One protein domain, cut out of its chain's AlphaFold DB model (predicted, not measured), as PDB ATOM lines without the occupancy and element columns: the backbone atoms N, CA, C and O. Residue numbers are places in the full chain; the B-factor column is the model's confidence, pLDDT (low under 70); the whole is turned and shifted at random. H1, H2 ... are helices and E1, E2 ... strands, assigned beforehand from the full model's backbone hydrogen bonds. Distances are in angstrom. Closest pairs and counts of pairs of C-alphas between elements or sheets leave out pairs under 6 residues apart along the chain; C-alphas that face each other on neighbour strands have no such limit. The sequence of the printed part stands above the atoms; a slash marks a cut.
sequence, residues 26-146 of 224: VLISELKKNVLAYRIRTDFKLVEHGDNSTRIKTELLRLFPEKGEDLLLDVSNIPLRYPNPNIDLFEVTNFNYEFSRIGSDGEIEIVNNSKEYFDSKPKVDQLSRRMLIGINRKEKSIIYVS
ATOM      1  N   VAL A  26    -154.721 404.811 -30.621       71.38
ATOM      2  CA  VAL A  26    -153.626 403.857 -30.403       71.38
ATOM      3  C   VAL A  26    -152.447 404.167 -31.326       71.38
ATOM      4  O   VAL A  26    -151.311 404.250 -30.852       71.38
ATOM      5  N   LEU A  27    -152.714 404.432 -32.610       81.31
ATOM      6  CA  LEU A  27    -151.679 404.770 -33.594       81.31
ATOM      7  C   LEU A  27    -150.989 406.089 -33.264       81.31
ATOM      8  O   LEU A  27    -149.772 406.197 -33.390       81.31
ATOM      9  N   ILE A  28    -151.742 407.082 -32.792       82.50
ATOM     10  CA  ILE A  28    -151.167 408.360 -32.365       82.50
ATOM     11  C   ILE A  28    -150.225 408.171 -31.169       82.50
ATOM     12  O   ILE A  28    -149.117 408.704 -31.175       82.50
ATOM     13  N   SER A  29    -150.611 407.377 -30.168       83.31
ATOM     14  CA  SER A  29    -149.734 407.069 -29.027       83.31
ATOM     15  C   SER A  29    -148.458 406.335 -29.466       83.31
ATOM     16  O   SER A  29    -147.356 406.669 -29.020       83.31
ATOM     17  N   GLU A  30    -148.574 405.347 -30.357       83.38
ATOM     18  CA  GLU A  30    -147.417 404.631 -30.903       83.38
ATOM     19  C   GLU A  30    -146.484 405.565 -31.686       83.38
ATOM     20  O   GLU A  30    -145.263 405.538 -31.499       83.38
ATOM     21  N   LEU A  31    -147.050 406.444 -32.511       84.56
ATOM     22  CA  LEU A  31    -146.307 407.441 -33.265       84.56
ATOM     23  C   LEU A  31    -145.498 408.359 -32.342       84.56
ATOM     24  O   LEU A  31    -144.293 408.525 -32.540       84.56
ATOM     25  N   LYS A  32    -146.134 408.908 -31.301       85.94
ATOM     26  CA  LYS A  32    -145.478 409.790 -30.325       85.94
ATOM     27  C   LYS A  32    -144.285 409.116 -29.656       85.94
ATOM     28  O   LYS A  32    -143.211 409.713 -29.578       85.94
ATOM     29  N   LYS A  33    -144.428 407.849 -29.248       83.69
ATOM     30  CA  LYS A  33    -143.330 407.060 -28.661       83.69
ATOM     31  C   LYS A  33    -142.163 406.885 -29.632       83.69
ATOM     32  O   LYS A  33    -141.016 407.066 -29.232       83.69
ATOM     33  N   ASN A  34    -142.442 406.565 -30.895       80.12
ATOM     34  CA  ASN A  34    -141.408 406.383 -31.915       80.12
ATOM     35  C   ASN A  34    -140.671 407.692 -32.235       80.12
ATOM     36  O   ASN A  34    -139.440 407.710 -32.278       80.12
ATOM     37  N   VAL A  35    -141.405 408.799 -32.396       81.12
ATOM     38  CA  VAL A  35    -140.828 410.136 -32.613       81.12
ATOM     39  C   VAL A  35    -139.920 410.527 -31.444       81.12
ATOM     40  O   VAL A  35    -138.787 410.967 -31.653       81.12
ATOM     41  N   LEU A  36    -140.386 410.322 -30.210       82.06
ATOM     42  CA  LEU A  36    -139.612 410.603 -29.005       82.06
ATOM     43  C   LEU A  36    -138.348 409.731 -28.919       82.06
ATOM     44  O   LEU A  36    -137.257 410.251 -28.687       82.06
ATOM     45  N   ALA A  37    -138.458 408.424 -29.176       80.25
ATOM     46  CA  ALA A  37    -137.316 407.509 -29.185       80.25
ATOM     47  C   ALA A  37    -136.259 407.900 -30.232       80.25
ATOM     48  O   ALA A  37    -135.058 407.888 -29.944       80.25
ATOM     49  N   TYR A  38    -136.692 408.294 -31.435       78.19
ATOM     50  CA  TYR A  38    -135.794 408.780 -32.482       78.19
ATOM     51  C   TYR A  38    -135.019 410.027 -32.043       78.19
ATOM     52  O   TYR A  38    -133.806 410.114 -32.265       78.19
ATOM     53  N   ARG A  39    -135.704 410.978 -31.401       76.81
ATOM     54  CA  ARG A  39    -135.095 412.207 -30.876       76.81
ATOM     55  C   ARG A  39    -134.075 411.908 -29.807       76.81
ATOM     56  O   ARG A  39    -132.934 412.314 -29.962       76.81
ATOM     57  N   ILE A  40    -134.451 411.118 -28.802       77.00
ATOM     58  CA  ILE A  40    -133.532 410.700 -27.743       77.00
ATOM     59  C   ILE A  40    -132.287 410.085 -28.370       77.00
ATOM     60  O   ILE A  40    -131.188 410.518 -28.067       77.00
ATOM     61  N   ARG A  41    -132.425 409.143 -29.307       75.50
ATOM     62  CA  ARG A  41    -131.273 408.516 -29.974       75.50
ATOM     63  C   ARG A  41    -130.394 409.522 -30.725       75.50
ATOM     64  O   ARG A  41    -129.172 409.397 -30.692       75.50
ATOM     65  N   THR A  42    -130.997 410.446 -31.463       71.69
ATOM     66  CA  THR A  42    -130.267 411.395 -32.320       71.69
ATOM     67  C   THR A  42    -129.588 412.476 -31.484       71.69
ATOM     68  O   THR A  42    -128.399 412.731 -31.664       71.69
ATOM     69  N   ASP A  43    -130.301 413.020 -30.503       69.25
ATOM     70  CA  ASP A  43    -129.799 414.048 -29.598       69.25
ATOM     71  C   ASP A  43    -128.804 413.457 -28.581       69.25
ATOM     72  O   ASP A  43    -127.816 414.105 -28.253       69.25
ATOM     73  N   PHE A  44    -128.962 412.199 -28.150       66.56
ATOM     74  CA  PHE A  44    -128.001 411.511 -27.272       66.56
ATOM     75  C   PHE A  44    -126.640 411.301 -27.943       66.56
ATOM     76  O   PHE A  44    -125.606 411.492 -27.308       66.56
ATOM     77  N   LYS A  45    -126.610 410.996 -29.248       60.97
ATOM     78  CA  LYS A  45    -125.348 410.900 -30.007       60.97
ATOM     79  C   LYS A  45    -124.560 412.210 -30.032       60.97
ATOM     80  O   LYS A  45    -123.339 412.180 -30.119       60.97
ATOM     81  N   LEU A  46    -125.235 413.359 -29.949       54.09
ATOM     82  CA  LEU A  46    -124.565 414.660 -29.839       54.09
ATOM     83  C   LEU A  46    -123.927 414.862 -28.457       54.09
ATOM     84  O   LEU A  46    -123.038 415.695 -28.300       54.09
ATOM     85  N   VAL A  47    -124.389 414.106 -27.463       54.62
ATOM     86  CA  VAL A  47    -124.046 414.281 -26.058       54.62
ATOM     87  C   VAL A  47    -122.918 413.338 -25.601       54.62
ATOM     88  O   VAL A  47    -122.125 413.730 -24.749       54.62
ATOM     89  N   GLU A  48    -122.742 412.168 -26.229       53.28
ATOM     90  CA  GLU A  48    -121.619 411.237 -25.966       53.28
ATOM     91  C   GLU A  48    -120.217 411.836 -26.220       53.28
ATOM     92  O   GLU A  48    -119.218 411.282 -25.768       53.28
ATOM     93  N   HIS A  49    -120.114 412.984 -26.899       52.78
ATOM     94  CA  HIS A  49    -118.839 413.666 -27.154       52.78
ATOM     95  C   HIS A  49    -118.442 414.710 -26.089       52.78
ATOM     96  O   HIS A  49    -117.431 415.391 -26.264       52.78
ATOM     97  N   GLY A  50    -119.202 414.857 -24.995       53.56
ATOM     98  CA  GLY A  50    -118.910 415.804 -23.912       53.56
ATOM     99  C   GLY A  50    -118.810 415.128 -22.544       53.56
ATOM    100  O   GLY A  50    -119.774 414.545 -22.064       53.56
ATOM    101  N   ASP A  51    -117.662 415.262 -21.885       52.78
ATOM    102  CA  ASP A  51    -117.246 414.561 -20.657       52.78
ATOM    103  C   ASP A  51    -117.974 415.005 -19.359       52.78
ATOM    104  O   ASP A  51    -117.366 415.173 -18.306       52.78
ATOM    105  N   ASN A  52    -119.284 415.291 -19.402       63.69
ATOM    106  CA  ASN A  52    -119.998 415.838 -18.239       63.69
ATOM    107  C   ASN A  52    -121.397 415.239 -18.027       63.69
ATOM    108  O   ASN A  52    -122.419 415.898 -18.235       63.69
ATOM    109  N   SER A  53    -121.427 413.984 -17.569       62.62
ATOM    110  CA  SER A  53    -122.611 413.136 -17.321       62.62
ATOM    111  C   SER A  53    -123.768 413.802 -16.559       62.62
ATOM    112  O   SER A  53    -124.934 413.495 -16.815       62.62
ATOM    113  N   THR A  54    -123.486 414.755 -15.670       62.53
ATOM    114  CA  THR A  54    -124.524 415.478 -14.914       62.53
ATOM    115  C   THR A  54    -125.309 416.437 -15.810       62.53
ATOM    116  O   THR A  54    -126.538 416.467 -15.761       62.53
ATOM    117  N   ARG A  55    -124.619 417.168 -16.694       64.19
ATOM    118  CA  ARG A  55    -125.259 418.053 -17.677       64.19
ATOM    119  C   ARG A  55    -126.061 417.238 -18.691       64.19
ATOM    120  O   ARG A  55    -127.174 417.616 -19.022       64.19
ATOM    121  N   ILE A  56    -125.543 416.082 -19.107       65.62
ATOM    122  CA  ILE A  56    -126.231 415.132 -19.999       65.62
ATOM    123  C   ILE A  56    -127.601 414.743 -19.436       65.62
ATOM    124  O   ILE A  56    -128.606 414.816 -20.138       65.62
ATOM    125  N   LYS A  57    -127.653 414.379 -18.151       67.25
ATOM    126  CA  LYS A  57    -128.886 413.940 -17.494       67.25
ATOM    127  C   LYS A  57    -129.956 415.035 -17.471       67.25
ATOM    128  O   LYS A  57    -131.094 414.762 -17.835       67.25
ATOM    129  N   THR A  58    -129.604 416.260 -17.083       70.00
ATOM    130  CA  THR A  58    -130.563 417.379 -17.031       70.00
ATOM    131  C   THR A  58    -131.096 417.745 -18.415       70.00
ATOM    132  O   THR A  58    -132.286 418.008 -18.561       70.00
ATOM    133  N   GLU A  59    -130.245 417.721 -19.439       69.69
ATOM    134  CA  GLU A  59    -130.652 418.058 -20.808       69.69
ATOM    135  C   GLU A  59    -131.526 416.966 -21.434       69.69
ATOM    136  O   GLU A  59    -132.462 417.275 -22.165       69.69
ATOM    137  N   LEU A  60    -131.268 415.693 -21.119       72.12
ATOM    138  CA  LEU A  60    -132.109 414.585 -21.566       72.12
ATOM    139  C   LEU A  60    -133.493 414.623 -20.929       72.12
ATOM    140  O   LEU A  60    -134.469 414.366 -21.623       72.12
ATOM    141  N   LEU A  61    -133.590 414.964 -19.640       74.94
ATOM    142  CA  LEU A  61    -134.880 415.053 -18.948       74.94
ATOM    143  C   LEU A  61    -135.830 416.057 -19.615       74.94
ATOM    144  O   LEU A  61    -137.028 415.808 -19.643       74.94
ATOM    145  N   ARG A  62    -135.303 417.118 -20.241       74.19
ATOM    146  CA  ARG A  62    -136.091 418.109 -20.999       74.19
ATOM    147  C   ARG A  62    -136.674 417.585 -22.315       74.19
ATOM    148  O   ARG A  62    -137.523 418.246 -22.904       74.19
ATOM    149  N   LEU A  63    -136.201 416.436 -22.809       75.81
ATOM    150  CA  LEU A  63    -136.755 415.796 -24.004       75.81
ATOM    151  C   LEU A  63    -138.013 414.981 -23.693       75.81
ATOM    152  O   LEU A  63    -138.756 414.657 -24.617       75.81
ATOM    153  N   PHE A  64    -138.232 414.619 -22.427       81.56
ATOM    154  CA  PHE A  64    -139.371 413.811 -22.012       81.56
ATOM    155  C   PHE A  64    -140.537 414.706 -21.580       81.56
ATOM    156  O   PHE A  64    -140.300 415.715 -20.920       81.56
ATOM    157  N   PRO A  65    -141.783 414.323 -21.906       82.94
ATOM    158  CA  PRO A  65    -142.953 414.983 -21.339       82.94
ATOM    159  C   PRO A  65    -142.989 414.785 -19.818       82.94
ATOM    160  O   PRO A  65    -142.664 413.699 -19.321       82.94
ATOM    161  N   GLU A  66    -143.419 415.807 -19.079       85.44
ATOM    162  CA  GLU A  66    -143.740 415.651 -17.662       85.44
ATOM    163  C   GLU A  66    -145.033 414.839 -17.465       85.44
ATOM    164  O   GLU A  66    -145.768 414.504 -18.400       85.44
ATOM    165  N   LYS A  67    -145.334 414.478 -16.213       86.56
ATOM    166  CA  LYS A  67    -146.551 413.722 -15.899       86.56
ATOM    167  C   LYS A  67    -147.793 414.533 -16.292       86.56
ATOM    168  O   LYS A  67    -148.053 415.580 -15.713       86.56
ATOM    169  N   GLY A  68    -148.605 413.974 -17.189       86.50
ATOM    170  CA  GLY A  68    -149.829 414.613 -17.687       86.50
ATOM    171  C   GLY A  68    -149.612 415.476 -18.931       86.50
ATOM    172  O   GLY A  68    -150.586 415.992 -19.474       86.50
ATOM    173  N   GLU A  69    -148.370 415.591 -19.397       88.75
ATOM    174  CA  GLU A  69    -148.042 416.168 -20.693       88.75
ATOM    175  C   GLU A  69    -147.993 415.083 -21.772       88.75
ATOM    176  O   GLU A  69    -147.682 413.916 -21.517       88.75
ATOM    177  N   ASP A  70    -148.275 415.483 -23.004       86.56
ATOM    178  CA  ASP A  70    -148.214 414.630 -24.176       86.56
ATOM    179  C   ASP A  70    -147.534 415.365 -25.334       86.56
ATOM    180  O   ASP A  70    -147.710 416.570 -25.518       86.56
ATOM    181  N   LEU A  71    -146.750 414.638 -26.128       86.19
ATOM    182  CA  LEU A  71    -146.017 415.211 -27.254       86.19
ATOM    183  C   LEU A  71    -147.009 415.738 -28.295       86.19
ATOM    184  O   LEU A  71    -147.862 414.989 -28.780       86.19
ATOM    185  N   LEU A  72    -146.888 417.014 -28.657       85.75
ATOM    186  CA  LEU A  72    -147.695 417.591 -29.724       85.75
ATOM    187  C   LEU A  72    -147.101 417.156 -31.066       85.75
ATOM    188  O   LEU A  72    -145.899 417.256 -31.264       85.75
ATOM    189  N   LEU A  73    -147.898 416.642 -31.993       86.38
ATOM    190  CA  LEU A  73    -147.415 416.295 -33.328       86.38
ATOM    191  C   LEU A  73    -148.344 416.916 -34.352       86.38
ATOM    192  O   LEU A  73    -149.552 416.696 -34.294       86.38
ATOM    193  N   ASP A  74    -147.761 417.622 -35.310       86.75
ATOM    194  CA  ASP A  74    -148.460 418.010 -36.520       86.75
ATOM    195  C   ASP A  74    -148.350 416.858 -37.507       86.75
ATOM    196  O   ASP A  74    -147.251 416.387 -37.810       86.75
ATOM    197  N   VAL A  75    -149.489 416.395 -38.008       86.94
ATOM    198  CA  VAL A  75    -149.546 415.335 -39.009       86.94
ATOM    199  C   VAL A  75    -150.242 415.874 -40.242       86.94
ATOM    200  O   VAL A  75    -151.350 416.400 -40.157       86.94
ATOM    201  N   SER A  76    -149.608 415.731 -41.398       89.06
ATOM    202  CA  SER A  76    -150.156 416.208 -42.661       89.06
ATOM    203  C   SER A  76    -149.993 415.187 -43.782       89.06
ATOM    204  O   SER A  76    -149.083 414.358 -43.794       89.06
ATOM    205  N   ASN A  77    -150.911 415.239 -44.745       87.69
ATOM    206  CA  ASN A  77    -150.793 414.479 -45.982       87.69
ATOM    207  C   ASN A  77    -149.691 415.076 -46.857       87.69
ATOM    208  O   ASN A  77    -149.549 416.296 -46.940       87.69
ATOM    209  N   ILE A  78    -148.975 414.224 -47.590       89.69
ATOM    210  CA  ILE A  78    -147.964 414.676 -48.547       89.69
ATOM    211  C   ILE A  78    -148.175 414.078 -49.936       89.69
ATOM    212  O   ILE A  78    -148.687 412.968 -50.065       89.69
ATOM    213  N   PRO A  79    -147.724 414.758 -51.006       89.12
ATOM    214  CA  PRO A  79    -147.865 414.270 -52.377       89.12
ATOM    215  C   PRO A  79    -146.816 413.200 -52.744       89.12
ATOM    216  O   PRO A  79    -146.402 413.109 -53.899       89.12
ATOM    217  N   LEU A  80    -146.348 412.403 -51.779       90.31
ATOM    218  CA  LEU A  80    -145.508 411.234 -52.043       90.31
ATOM    219  C   LEU A  80    -146.374 409.979 -52.053       90.31
ATOM    220  O   LEU A  80    -147.337 409.862 -51.302       90.31
ATOM    221  N   ARG A  81    -146.009 409.025 -52.907       92.00
ATOM    222  CA  ARG A  81    -146.677 407.726 -52.994       92.00
ATOM    223  C   ARG A  81    -145.736 406.639 -52.515       92.00
ATOM    224  O   ARG A  81    -144.553 406.650 -52.862       92.00
ATOM    225  N   TYR A  82    -146.275 405.706 -51.745       93.81
ATOM    226  CA  TYR A  82    -145.602 404.452 -51.450       93.81
ATOM    227  C   TYR A  82    -145.860 403.454 -52.597       93.81
ATOM    228  O   TYR A  82    -146.936 403.525 -53.196       93.81
ATOM    229  N   PRO A  83    -144.916 402.558 -52.950       93.62
ATOM    230  CA  PRO A  83    -145.134 401.589 -54.029       93.62
ATOM    231  C   PRO A  83    -146.333 400.666 -53.787       93.62
ATOM    232  O   PRO A  83    -147.154 400.459 -54.678       93.62
ATOM    233  N   ASN A  84    -146.470 400.147 -52.565       92.06
ATOM    234  CA  ASN A  84    -147.632 399.359 -52.183       92.06
ATOM    235  C   ASN A  84    -148.835 400.293 -51.920       92.06
ATOM    236  O   ASN A  84    -148.788 401.125 -51.009       92.06
ATOM    237  N   PRO A  85    -149.933 400.147 -52.683       92.50
ATOM    238  CA  PRO A  85    -151.056 401.079 -52.666       92.50
ATOM    239  C   PRO A  85    -151.893 401.004 -51.388       92.50
ATOM    240  O   PRO A  85    -152.764 401.842 -51.189       92.50
ATOM    241  N   ASN A  86    -151.688 400.014 -50.518       92.50
ATOM    242  CA  ASN A  86    -152.386 399.939 -49.234       92.50
ATOM    243  C   ASN A  86    -151.761 400.841 -48.164       92.50
ATOM    244  O   ASN A  86    -152.278 400.884 -47.051       92.50
ATOM    245  N   ILE A  87    -150.670 401.534 -48.491       91.94
ATOM    246  CA  ILE A  87    -149.894 402.327 -47.549       91.94
ATOM    247  C   ILE A  87    -150.074 403.804 -47.865       91.94
ATOM    248  O   ILE A  87    -149.658 404.281 -48.922       91.94
ATOM    249  N   ASP A  88    -150.657 404.520 -46.911       91.62
ATOM    250  CA  ASP A  88    -150.749 405.973 -46.953       91.62
ATOM    251  C   ASP A  88    -149.528 406.586 -46.262       91.62
ATOM    252  O   ASP A  88    -149.031 406.062 -45.260       91.62
ATOM    253  N   LEU A  89    -149.043 407.699 -46.812       92.12
ATOM    254  CA  LEU A  89    -147.878 408.416 -46.315       92.12
ATOM    255  C   LEU A  89    -148.285 409.736 -45.669       92.12
ATOM    256  O   LEU A  89    -148.959 410.554 -46.296       92.12
ATOM    257  N   PHE A  90    -147.790 409.963 -44.458       91.44
ATOM    258  CA  PHE A  90    -148.020 411.196 -43.714       91.44
ATOM    259  C   PHE A  90    -146.699 411.805 -43.273       91.44
ATOM    260  O   PHE A  90    -145.802 411.114 -42.791       91.44
ATOM    261  N   GLU A  91    -146.584 413.113 -43.418       91.19
ATOM    262  CA  GLU A  91    -145.540 413.875 -42.760       91.19
ATOM    263  C   GLU A  91    -145.928 414.119 -41.311       91.19
ATOM    264  O   GLU A  91    -147.059 414.487 -41.009       91.19
ATOM    265  N   VAL A  92    -144.958 413.930 -40.428       88.44
ATOM    266  CA  VAL A  92    -145.071 414.211 -39.007       88.44
ATOM    267  C   VAL A  92    -144.012 415.234 -38.653       88.44
ATOM    268  O   VAL A  92    -142.812 414.990 -38.825       88.44
ATOM    269  N   THR A  93    -144.452 416.381 -38.154       86.06
ATOM    270  CA  THR A  93    -143.575 417.453 -37.707       86.06
ATOM    271  C   THR A  93    -143.819 417.798 -36.251       86.06
ATOM    272  O   THR A  93    -144.930 417.748 -35.739       86.06
ATOM    273  N   ASN A  94    -142.740 418.159 -35.573       78.81
ATOM    274  CA  ASN A  94    -142.791 418.867 -34.302       78.81
ATOM    275  C   ASN A  94    -141.497 419.681 -34.245       78.81
ATOM    276  O   ASN A  94    -140.415 419.162 -33.967       78.81
ATOM    277  N   PHE A  95    -141.581 420.948 -34.641       70.38
ATOM    278  CA  PHE A  95    -140.393 421.780 -34.832       70.38
ATOM    279  C   PHE A  95    -139.812 422.301 -33.513       70.38
ATOM    280  O   PHE A  95    -138.603 422.523 -33.437       70.38
ATOM    281  N   ASN A  96    -140.660 422.442 -32.493       71.62
ATOM    282  CA  ASN A  96    -140.351 423.178 -31.268       71.62
ATOM    283  C   ASN A  96    -140.299 422.304 -30.011       71.62
ATOM    284  O   ASN A  96    -140.189 422.857 -28.926       71.62
ATOM    285  N   TYR A  97    -140.386 420.971 -30.126       75.00
ATOM    286  CA  TYR A  97    -140.488 420.075 -28.960       75.00
ATOM    287  C   TYR A  97    -141.607 420.523 -28.013       75.00
ATOM    288  O   TYR A  97    -141.441 420.572 -26.796       75.00
ATOM    289  N   GLU A  98    -142.732 420.895 -28.622       82.12
ATOM    290  CA  GLU A  98    -143.937 421.314 -27.924       82.12
ATOM    291  C   GLU A  98    -144.635 420.105 -27.313       82.12
ATOM    292  O   GLU A  98    -144.767 419.046 -27.945       82.12
ATOM    293  N   PHE A  99    -145.091 420.297 -26.084       86.44
ATOM    294  CA  PHE A  99    -145.953 419.374 -25.374       86.44
ATOM    295  C   PHE A  99    -147.309 420.031 -25.152       86.44
ATOM    296  O   PHE A  99    -147.458 421.249 -25.225       86.44
ATOM    297  N   SER A 100    -148.310 419.209 -24.890       88.56
ATOM    298  CA  SER A 100    -149.663 419.638 -24.569       88.56
ATOM    299  C   SER A 100    -150.116 418.973 -23.284       88.56
ATOM    300  O   SER A 100    -149.733 417.836 -23.017       88.56
ATOM    301  N   ARG A 101    -150.939 419.651 -22.495       90.25
ATOM    302  CA  ARG A 101    -151.615 419.068 -21.331       90.25
ATOM    303  C   ARG A 101    -153.052 419.557 -21.268       90.25
ATOM    304  O   ARG A 101    -153.394 420.552 -21.900       90.25
ATOM    305  N   ILE A 102    -153.876 418.868 -20.490       89.44
ATOM    306  CA  ILE A 102    -155.241 419.313 -20.203       89.44
ATOM    307  C   ILE A 102    -155.178 420.256 -18.996       89.44
ATOM    308  O   ILE A 102    -154.723 419.854 -17.922       89.44
ATOM    309  N   GLY A 103    -155.587 421.506 -19.203       88.75
ATOM    310  CA  GLY A 103    -155.670 422.547 -18.188       88.75
ATOM    311  C   GLY A 103    -156.761 422.278 -17.154       88.75
ATOM    312  O   GLY A 103    -157.580 421.364 -17.286       88.75
ATOM    313  N   SER A 104    -156.791 423.086 -16.093       89.69
ATOM    314  CA  SER A 104    -157.803 422.957 -15.032       89.69
ATOM    315  C   SER A 104    -159.231 423.248 -15.505       89.69
ATOM    316  O   SER A 104    -160.189 422.804 -14.877       89.69
ATOM    317  N   ASP A 105    -159.366 424.001 -16.591       91.38
ATOM    318  CA  ASP A 105    -160.619 424.311 -17.282       91.38
ATOM    319  C   ASP A 105    -161.016 423.245 -18.323       91.38
ATOM    320  O   ASP A 105    -162.099 423.328 -18.899       91.38
ATOM    321  N   GLY A 106    -160.180 422.221 -18.527       86.81
ATOM    322  CA  GLY A 106    -160.381 421.173 -19.526       86.81
ATOM    323  C   GLY A 106    -159.847 421.516 -20.919       86.81
ATOM    324  O   GLY A 106    -159.939 420.674 -21.813       86.81
ATOM    325  N   GLU A 107    -159.273 422.705 -21.113       87.50
ATOM    326  CA  GLU A 107    -158.720 423.136 -22.397       87.50
ATOM    327  C   GLU A 107    -157.317 422.562 -22.640       87.50
ATOM    328  O   GLU A 107    -156.607 422.157 -21.717       87.50
ATOM    329  N   ILE A 108    -156.896 422.508 -23.906       85.06
ATOM    330  CA  ILE A 108    -155.544 422.064 -24.263       85.06
ATOM    331  C   ILE A 108    -154.570 423.232 -24.089       85.06
ATOM    332  O   ILE A 108    -154.599 424.206 -24.841       85.06
ATOM    333  N   GLU A 109    -153.647 423.099 -23.142       88.12
ATOM    334  CA  GLU A 109    -152.554 424.042 -22.922       88.12
ATOM    335  C   GLU A 109    -151.288 423.565 -23.638       88.12
ATOM    336  O   GLU A 109    -150.843 422.434 -23.431       88.12
ATOM    337  N   ILE A 110    -150.668 424.433 -24.443       84.75
ATOM    338  CA  ILE A 110    -149.343 424.173 -25.024       84.75
ATOM    339  C   ILE A 110    -148.277 424.537 -23.991       84.75
ATOM    340  O   ILE A 110    -148.178 425.688 -23.561       84.75
ATOM    341  N   VAL A 111    -147.441 423.565 -23.634       82.50
ATOM    342  CA  VAL A 111    -146.335 423.741 -22.698       82.50
ATOM    343  C   VAL A 111    -145.026 423.859 -23.477       82.50
ATOM    344  O   VAL A 111    -144.536 422.907 -24.088       82.50
ATOM    345  N   ASN A 112    -144.443 425.058 -23.454       68.44
ATOM    346  CA  ASN A 112    -143.181 425.380 -24.122       68.44
ATOM    347  C   ASN A 112    -141.983 425.176 -23.184       68.44
ATOM    348  O   ASN A 112    -141.240 426.114 -22.906       68.44
ATOM    349  N   ASN A 113    -141.767 423.948 -22.707       59.94
ATOM    350  CA  ASN A 113    -140.667 423.650 -21.775       59.94
ATOM    351  C   ASN A 113    -139.265 423.746 -22.411       59.94
ATOM    352  O   ASN A 113    -138.254 423.727 -21.711       59.94
ATOM    353  N   SER A 114    -139.176 423.837 -23.740       59.59
ATOM    354  CA  SER A 114    -137.938 423.559 -24.473       59.59
ATOM    355  C   SER A 114    -137.491 424.663 -25.444       59.59
ATOM    356  O   SER A 114    -136.371 424.607 -25.958       59.59
ATOM    357  N   LYS A 115    -138.311 425.700 -25.664       56.47
ATOM    358  CA  LYS A 115    -138.037 426.754 -26.656       56.47
ATOM    359  C   LYS A 115    -136.732 427.511 -26.371       56.47
ATOM    360  O   LYS A 115    -135.866 427.581 -27.237       56.47
ATOM    361  N   GLU A 116    -136.528 427.960 -25.130       58.53
ATOM    362  CA  GLU A 116    -135.282 428.638 -24.718       58.53
ATOM    363  C   GLU A 116    -134.039 427.747 -24.858       58.53
ATOM    364  O   GLU A 116    -132.951 428.206 -25.215       58.53
ATOM    365  N   TYR A 117    -134.190 426.446 -24.606       60.12
ATOM    366  CA  TYR A 117    -133.091 425.497 -24.722       60.12
ATOM    367  C   TYR A 117    -132.637 425.337 -26.177       60.12
ATOM    368  O   TYR A 117    -131.439 425.366 -26.468       60.12
ATOM    369  N   PHE A 118    -133.587 425.217 -27.098       58.41
ATOM    370  CA  PHE A 118    -133.292 424.971 -28.503       58.41
ATOM    371  C   PHE A 118    -132.936 426.224 -29.305       58.41
ATOM    372  O   PHE A 118    -132.198 426.103 -30.284       58.41
ATOM    373  N   ASP A 119    -133.360 427.405 -28.856       59.38
ATOM    374  CA  ASP A 119    -132.926 428.685 -29.424       59.38
ATOM    375  C   ASP A 119    -131.454 428.993 -29.079       59.38
ATOM    376  O   ASP A 119    -130.750 429.642 -29.854       59.38
ATOM    377  N   SER A 120    -130.956 428.484 -27.942       55.09
ATOM    378  CA  SER A 120    -129.583 428.723 -27.464       55.09
ATOM    379  C   SER A 120    -128.534 427.720 -27.967       55.09
ATOM    380  O   SER A 120    -127.332 427.982 -27.858       55.09
ATOM    381  N   LYS A 121    -128.946 426.568 -28.519       54.81
ATOM    382  CA  LYS A 121    -128.021 425.547 -29.034       54.81
ATOM    383  C   LYS A 121    -127.841 425.655 -30.547       54.81
ATOM    384  O   LYS A 121    -128.782 426.009 -31.256       54.81
ATOM    385  N   PRO A 122    -126.642 425.331 -31.074       49.56
ATOM    386  CA  PRO A 122    -126.440 425.235 -32.513       49.56
ATOM    387  C   PRO A 122    -127.498 424.291 -33.073       49.56
ATOM    388  O   PRO A 122    -127.558 423.143 -32.644       49.56
ATOM    389  N   LYS A 123    -128.356 424.849 -33.944       52.94
ATOM    390  CA  LYS A 123    -129.515 424.235 -34.608       52.94
ATOM    391  C   LYS A 123    -129.617 422.742 -34.309       52.94
ATOM    392  O   LYS A 123    -128.944 421.954 -34.975       52.94
ATOM    393  N   VAL A 124    -130.445 422.394 -33.319       53.97
ATOM    394  CA  VAL A 124    -130.943 421.023 -33.106       53.97
ATOM    395  C   VAL A 124    -131.105 420.370 -34.456       53.97
ATOM    396  O   VAL A 124    -131.681 421.015 -35.341       53.97
ATOM    397  N   ASP A 125    -130.558 419.166 -34.611       62.50
ATOM    398  CA  ASP A 125    -130.461 418.506 -35.904       62.50
ATOM    399  C   ASP A 125    -131.791 418.651 -36.651       62.50
ATOM    400  O   ASP A 125    -132.820 418.115 -36.241       62.50
ATOM    401  N   GLN A 126    -131.799 419.457 -37.719       65.88
ATOM    402  CA  GLN A 126    -133.031 419.793 -38.440       65.88
ATOM    403  C   GLN A 126    -133.706 418.527 -38.994       65.88
ATOM    404  O   GLN A 126    -134.900 418.532 -39.289       65.88
ATOM    405  N   LEU A 127    -132.945 417.431 -39.069       73.25
ATOM    406  CA  LEU A 127    -133.367 416.098 -39.459       73.25
ATOM    407  C   LEU A 127    -134.272 415.394 -38.428       73.25
ATOM    408  O   LEU A 127    -134.893 414.397 -38.780       73.25
ATOM    409  N   SER A 128    -134.378 415.866 -37.177       70.25
ATOM    410  CA  SER A 128    -135.269 415.275 -36.155       70.25
ATOM    411  C   SER A 128    -136.649 415.924 -36.064       70.25
ATOM    412  O   SER A 128    -137.552 415.397 -35.404       70.25
ATOM    413  N   ARG A 129    -136.836 417.051 -36.757       77.62
ATOM    414  CA  ARG A 129    -138.070 417.850 -36.723       77.62
ATOM    415  C   ARG A 129    -139.126 417.381 -37.714       77.62
ATOM    416  O   ARG A 129    -140.281 417.778 -37.595       77.62
ATOM    417  N   ARG A 130    -138.721 416.563 -38.686       85.06
ATOM    418  CA  ARG A 130    -139.534 416.128 -39.816       85.06
ATOM    419  C   ARG A 130    -139.352 414.637 -40.042       85.06
ATOM    420  O   ARG A 130    -138.242 414.183 -40.312       85.06
ATOM    421  N   MET A 131    -140.444 413.892 -39.976       88.00
ATOM    422  CA  MET A 131    -140.477 412.461 -40.243       88.00
ATOM    423  C   MET A 131    -141.586 412.149 -41.242       88.00
ATOM    424  O   MET A 131    -142.540 412.902 -41.400       88.00
ATOM    425  N   LEU A 132    -141.439 411.030 -41.923       90.44
ATOM    426  CA  LEU A 132    -142.430 410.419 -42.780       90.44
ATOM    427  C   LEU A 132    -142.895 409.144 -42.111       90.44
ATOM    428  O   LEU A 132    -142.061 408.358 -41.667       90.44
ATOM    429  N   ILE A 133    -144.194 408.908 -42.088       89.06
ATOM    430  CA  ILE A 133    -144.756 407.652 -41.616       89.06
ATOM    431  C   ILE A 133    -145.582 406.995 -42.705       89.06
ATOM    432  O   ILE A 133    -146.230 407.675 -43.497       89.06
ATOM    433  N   GLY A 134    -145.532 405.668 -42.742       90.75
ATOM    434  CA  GLY A 134    -146.379 404.839 -43.587       90.75
ATOM    435  C   GLY A 134    -147.374 404.080 -42.727       90.75
ATOM    436  O   GLY A 134    -146.969 403.368 -41.803       90.75
ATOM    437  N   ILE A 135    -148.660 404.226 -43.036       89.12
ATOM    438  CA  ILE A 135    -149.746 403.522 -42.353       89.12
ATOM    439  C   ILE A 135    -150.390 402.549 -43.332       89.12
ATOM    440  O   ILE A 135    -150.859 402.948 -44.398       89.12
ATOM    441  N   ASN A 136    -150.448 401.274 -42.956       89.88
ATOM    442  CA  ASN A 136    -151.196 400.279 -43.713       89.88
ATOM    443  C   ASN A 136    -152.697 400.462 -43.450       89.88
ATOM    444  O   ASN A 136    -153.172 400.250 -42.336       89.88
ATOM    445  N   ARG A 137    -153.462 400.820 -44.485       86.44
ATOM    446  CA  ARG A 137    -154.911 401.062 -44.388       86.44
ATOM    447  C   ARG A 137    -155.709 399.839 -43.950       86.44
ATOM    448  O   ARG A 137    -156.737 399.988 -43.294       86.44
ATOM    449  N   LYS A 138    -155.268 398.643 -44.344       87.06
ATOM    450  CA  LYS A 138    -155.987 397.391 -44.087       87.06
ATOM    451  C   LYS A 138    -155.793 396.937 -42.646       87.06
ATOM    452  O   LYS A 138    -156.755 396.565 -41.985       87.06
ATOM    453  N   GLU A 139    -154.551 396.977 -42.182       87.81
ATOM    454  CA  GLU A 139    -154.165 396.508 -40.846       87.81
ATOM    455  C   GLU A 139    -154.270 397.600 -39.783       87.81
ATOM    456  O   GLU A 139    -154.226 397.293 -38.596       87.81
ATOM    457  N   LYS A 140    -154.426 398.862 -40.205       84.06
ATOM    458  CA  LYS A 140    -154.375 400.045 -39.340       84.06
ATOM    459  C   LYS A 140    -153.126 400.026 -38.456       84.06
ATOM    460  O   LYS A 140    -153.225 400.193 -37.249       84.06
ATOM    461  N   SER A 141    -151.964 399.794 -39.060       85.25
ATOM    462  CA  SER A 141    -150.678 399.660 -38.369       85.25
ATOM    463  C   SER A 141    -149.638 400.618 -38.949       85.25
ATOM    464  O   SER A 141    -149.640 400.906 -40.153       85.25
ATOM    465  N   ILE A 142    -148.740 401.123 -38.094       84.94
ATOM    466  CA  ILE A 142    -147.548 401.847 -38.542       84.94
ATOM    467  C   ILE A 142    -146.546 400.807 -39.030       84.94
ATOM    468  O   ILE A 142    -146.079 399.962 -38.273       84.94
ATOM    469  N   ILE A 143    -146.192 400.880 -40.303       83.62
ATOM    470  CA  ILE A 143    -145.234 399.949 -40.918       83.62
ATOM    471  C   ILE A 143    -143.879 400.606 -41.176       83.62
ATOM    472  O   ILE A 143    -142.870 399.928 -41.381       83.62
ATOM    473  N   TYR A 144    -143.861 401.938 -41.176       82.12
ATOM    474  CA  TYR A 144    -142.735 402.734 -41.611       82.12
ATOM    475  C   TYR A 144    -142.679 404.053 -40.849       82.12
ATOM    476  O   TYR A 144    -143.682 404.752 -40.737       82.12
ATOM    477  N   VAL A 145    -141.482 404.399 -40.382       81.00
ATOM    478  CA  VAL A 145    -141.114 405.723 -39.878       81.00
ATOM    479  C   VAL A 145    -139.760 406.060 -40.507       81.00
ATOM    480  O   VAL A 145    -138.849 405.232 -40.501       81.00
ATOM    481  N   SER A 146    -139.622 407.232 -41.122       77.75
ATOM    482  CA  SER A 146    -138.349 407.697 -41.678       77.75
ATOM    483  C   SER A 146    -137.437 408.257 -40.595       77.75
ATOM    484  O   SER A 146    -137.872 408.588 -39.497       77.75
TER     485      SER A 146
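AT A GLANCE: This is residues 26 to 146 of the 224 residues of an uncharacterized protein of Maribacter sp. RZ26 (UniProt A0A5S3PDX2). A strongly twisted sheet of four strands, E2, E3, E6 and E7, has the first part of one long helix, H1, over one face, and H1 runs on past the sheet to fold back into the short helix H2. A small second sheet, E1, E4 and E5, lies beyond one end of the first, with E1 next to H1, and the short helix H3 touches no helix. The printed part has 121 residues, with three named helices and seven named strands in the order H1, H2, E1, E2, E3, E4, E5, H3, E6, E7. The class is mixed, helices and strands; both sheets, E2 - E3 - E6 - E7 and E1 - E4 - E5, are antiparallel. The whole is flat, spanning 48 by 42 by 21 A, and only just compact, close to loose, with a radius of gyration of the C-alphas of 16.1 A.

IN THESE COORDINATES: H1, residues 26 to 47, begins at C-alpha 26 (-153.626, 403.857, -30.403) and measures 31.7 A. H2 is residues 53 to 61, 12.5 A. E1 is residues 69 to 71, E2 74 to 77, E3 87 to 93 with 19.1 A, E4 99 to 102 and E5 108 to 111. H3 is residues 115 to 120. E6, residues 130 to 136, measures 20.1 A, and E7, residues 141 to 145, ends at C-alpha 145 (-141.114, 405.723, -39.878).

HOW THE PARTS SIT: H1 is on the sheet E2 E3 E6 E7 with its residues 26 to 38, at a height over the sheet of 9.9 A: two layers, a helix on one face of a sheet. It lies over E6, slantwise to the strands at 36 degrees on the local plane. The closest C-alphas of H1 and E7 are those of Leu 27 and Ser 141, 7.1 A apart. E2 and E3 form a hairpin, with N 76 and O 91 within hydrogen-bond range at 2.9 A. Between E3 and E6, N 92 and O 131 are 2.8 A apart. In the hairpin E6 and E7, N 134 and O 144 are 2.9 A apart. E1 runs on into E2 across a break of 2 residues, at 31 degrees. Between the antiparallel neighbours E1 and E4, N 70 and O 100 are within hydrogen-bond range at 2.8 A, and in the hairpin E4 and E5, N 109 and O 101 are within hydrogen-bond range at 2.8 A. H1 and H2, a helical hairpin, only just touch, with 3 pairs of C-alphas within 8 A, by residues 40 to 47 of H1 alone; the closest are Val 47 and Ile 56, 6.5 A, at a shallow tilt of 24 degrees, opposite ways. H3 is apart from H1 and H2. In H2 and H3 every O i to N i+4 pair is within hydrogen-bond range; in H1 16 of 18 are.

THE WHOLE: The C-alphas of Asn 52 and Pro 85 are the farthest apart, 48.7 A. Residues 49 to 54 stand free. The printed part has no cut, and no link is long. The mean pLDDT of the printed part is 78.0; residues 43 to 57, 59 and 112 to 126 are under 70.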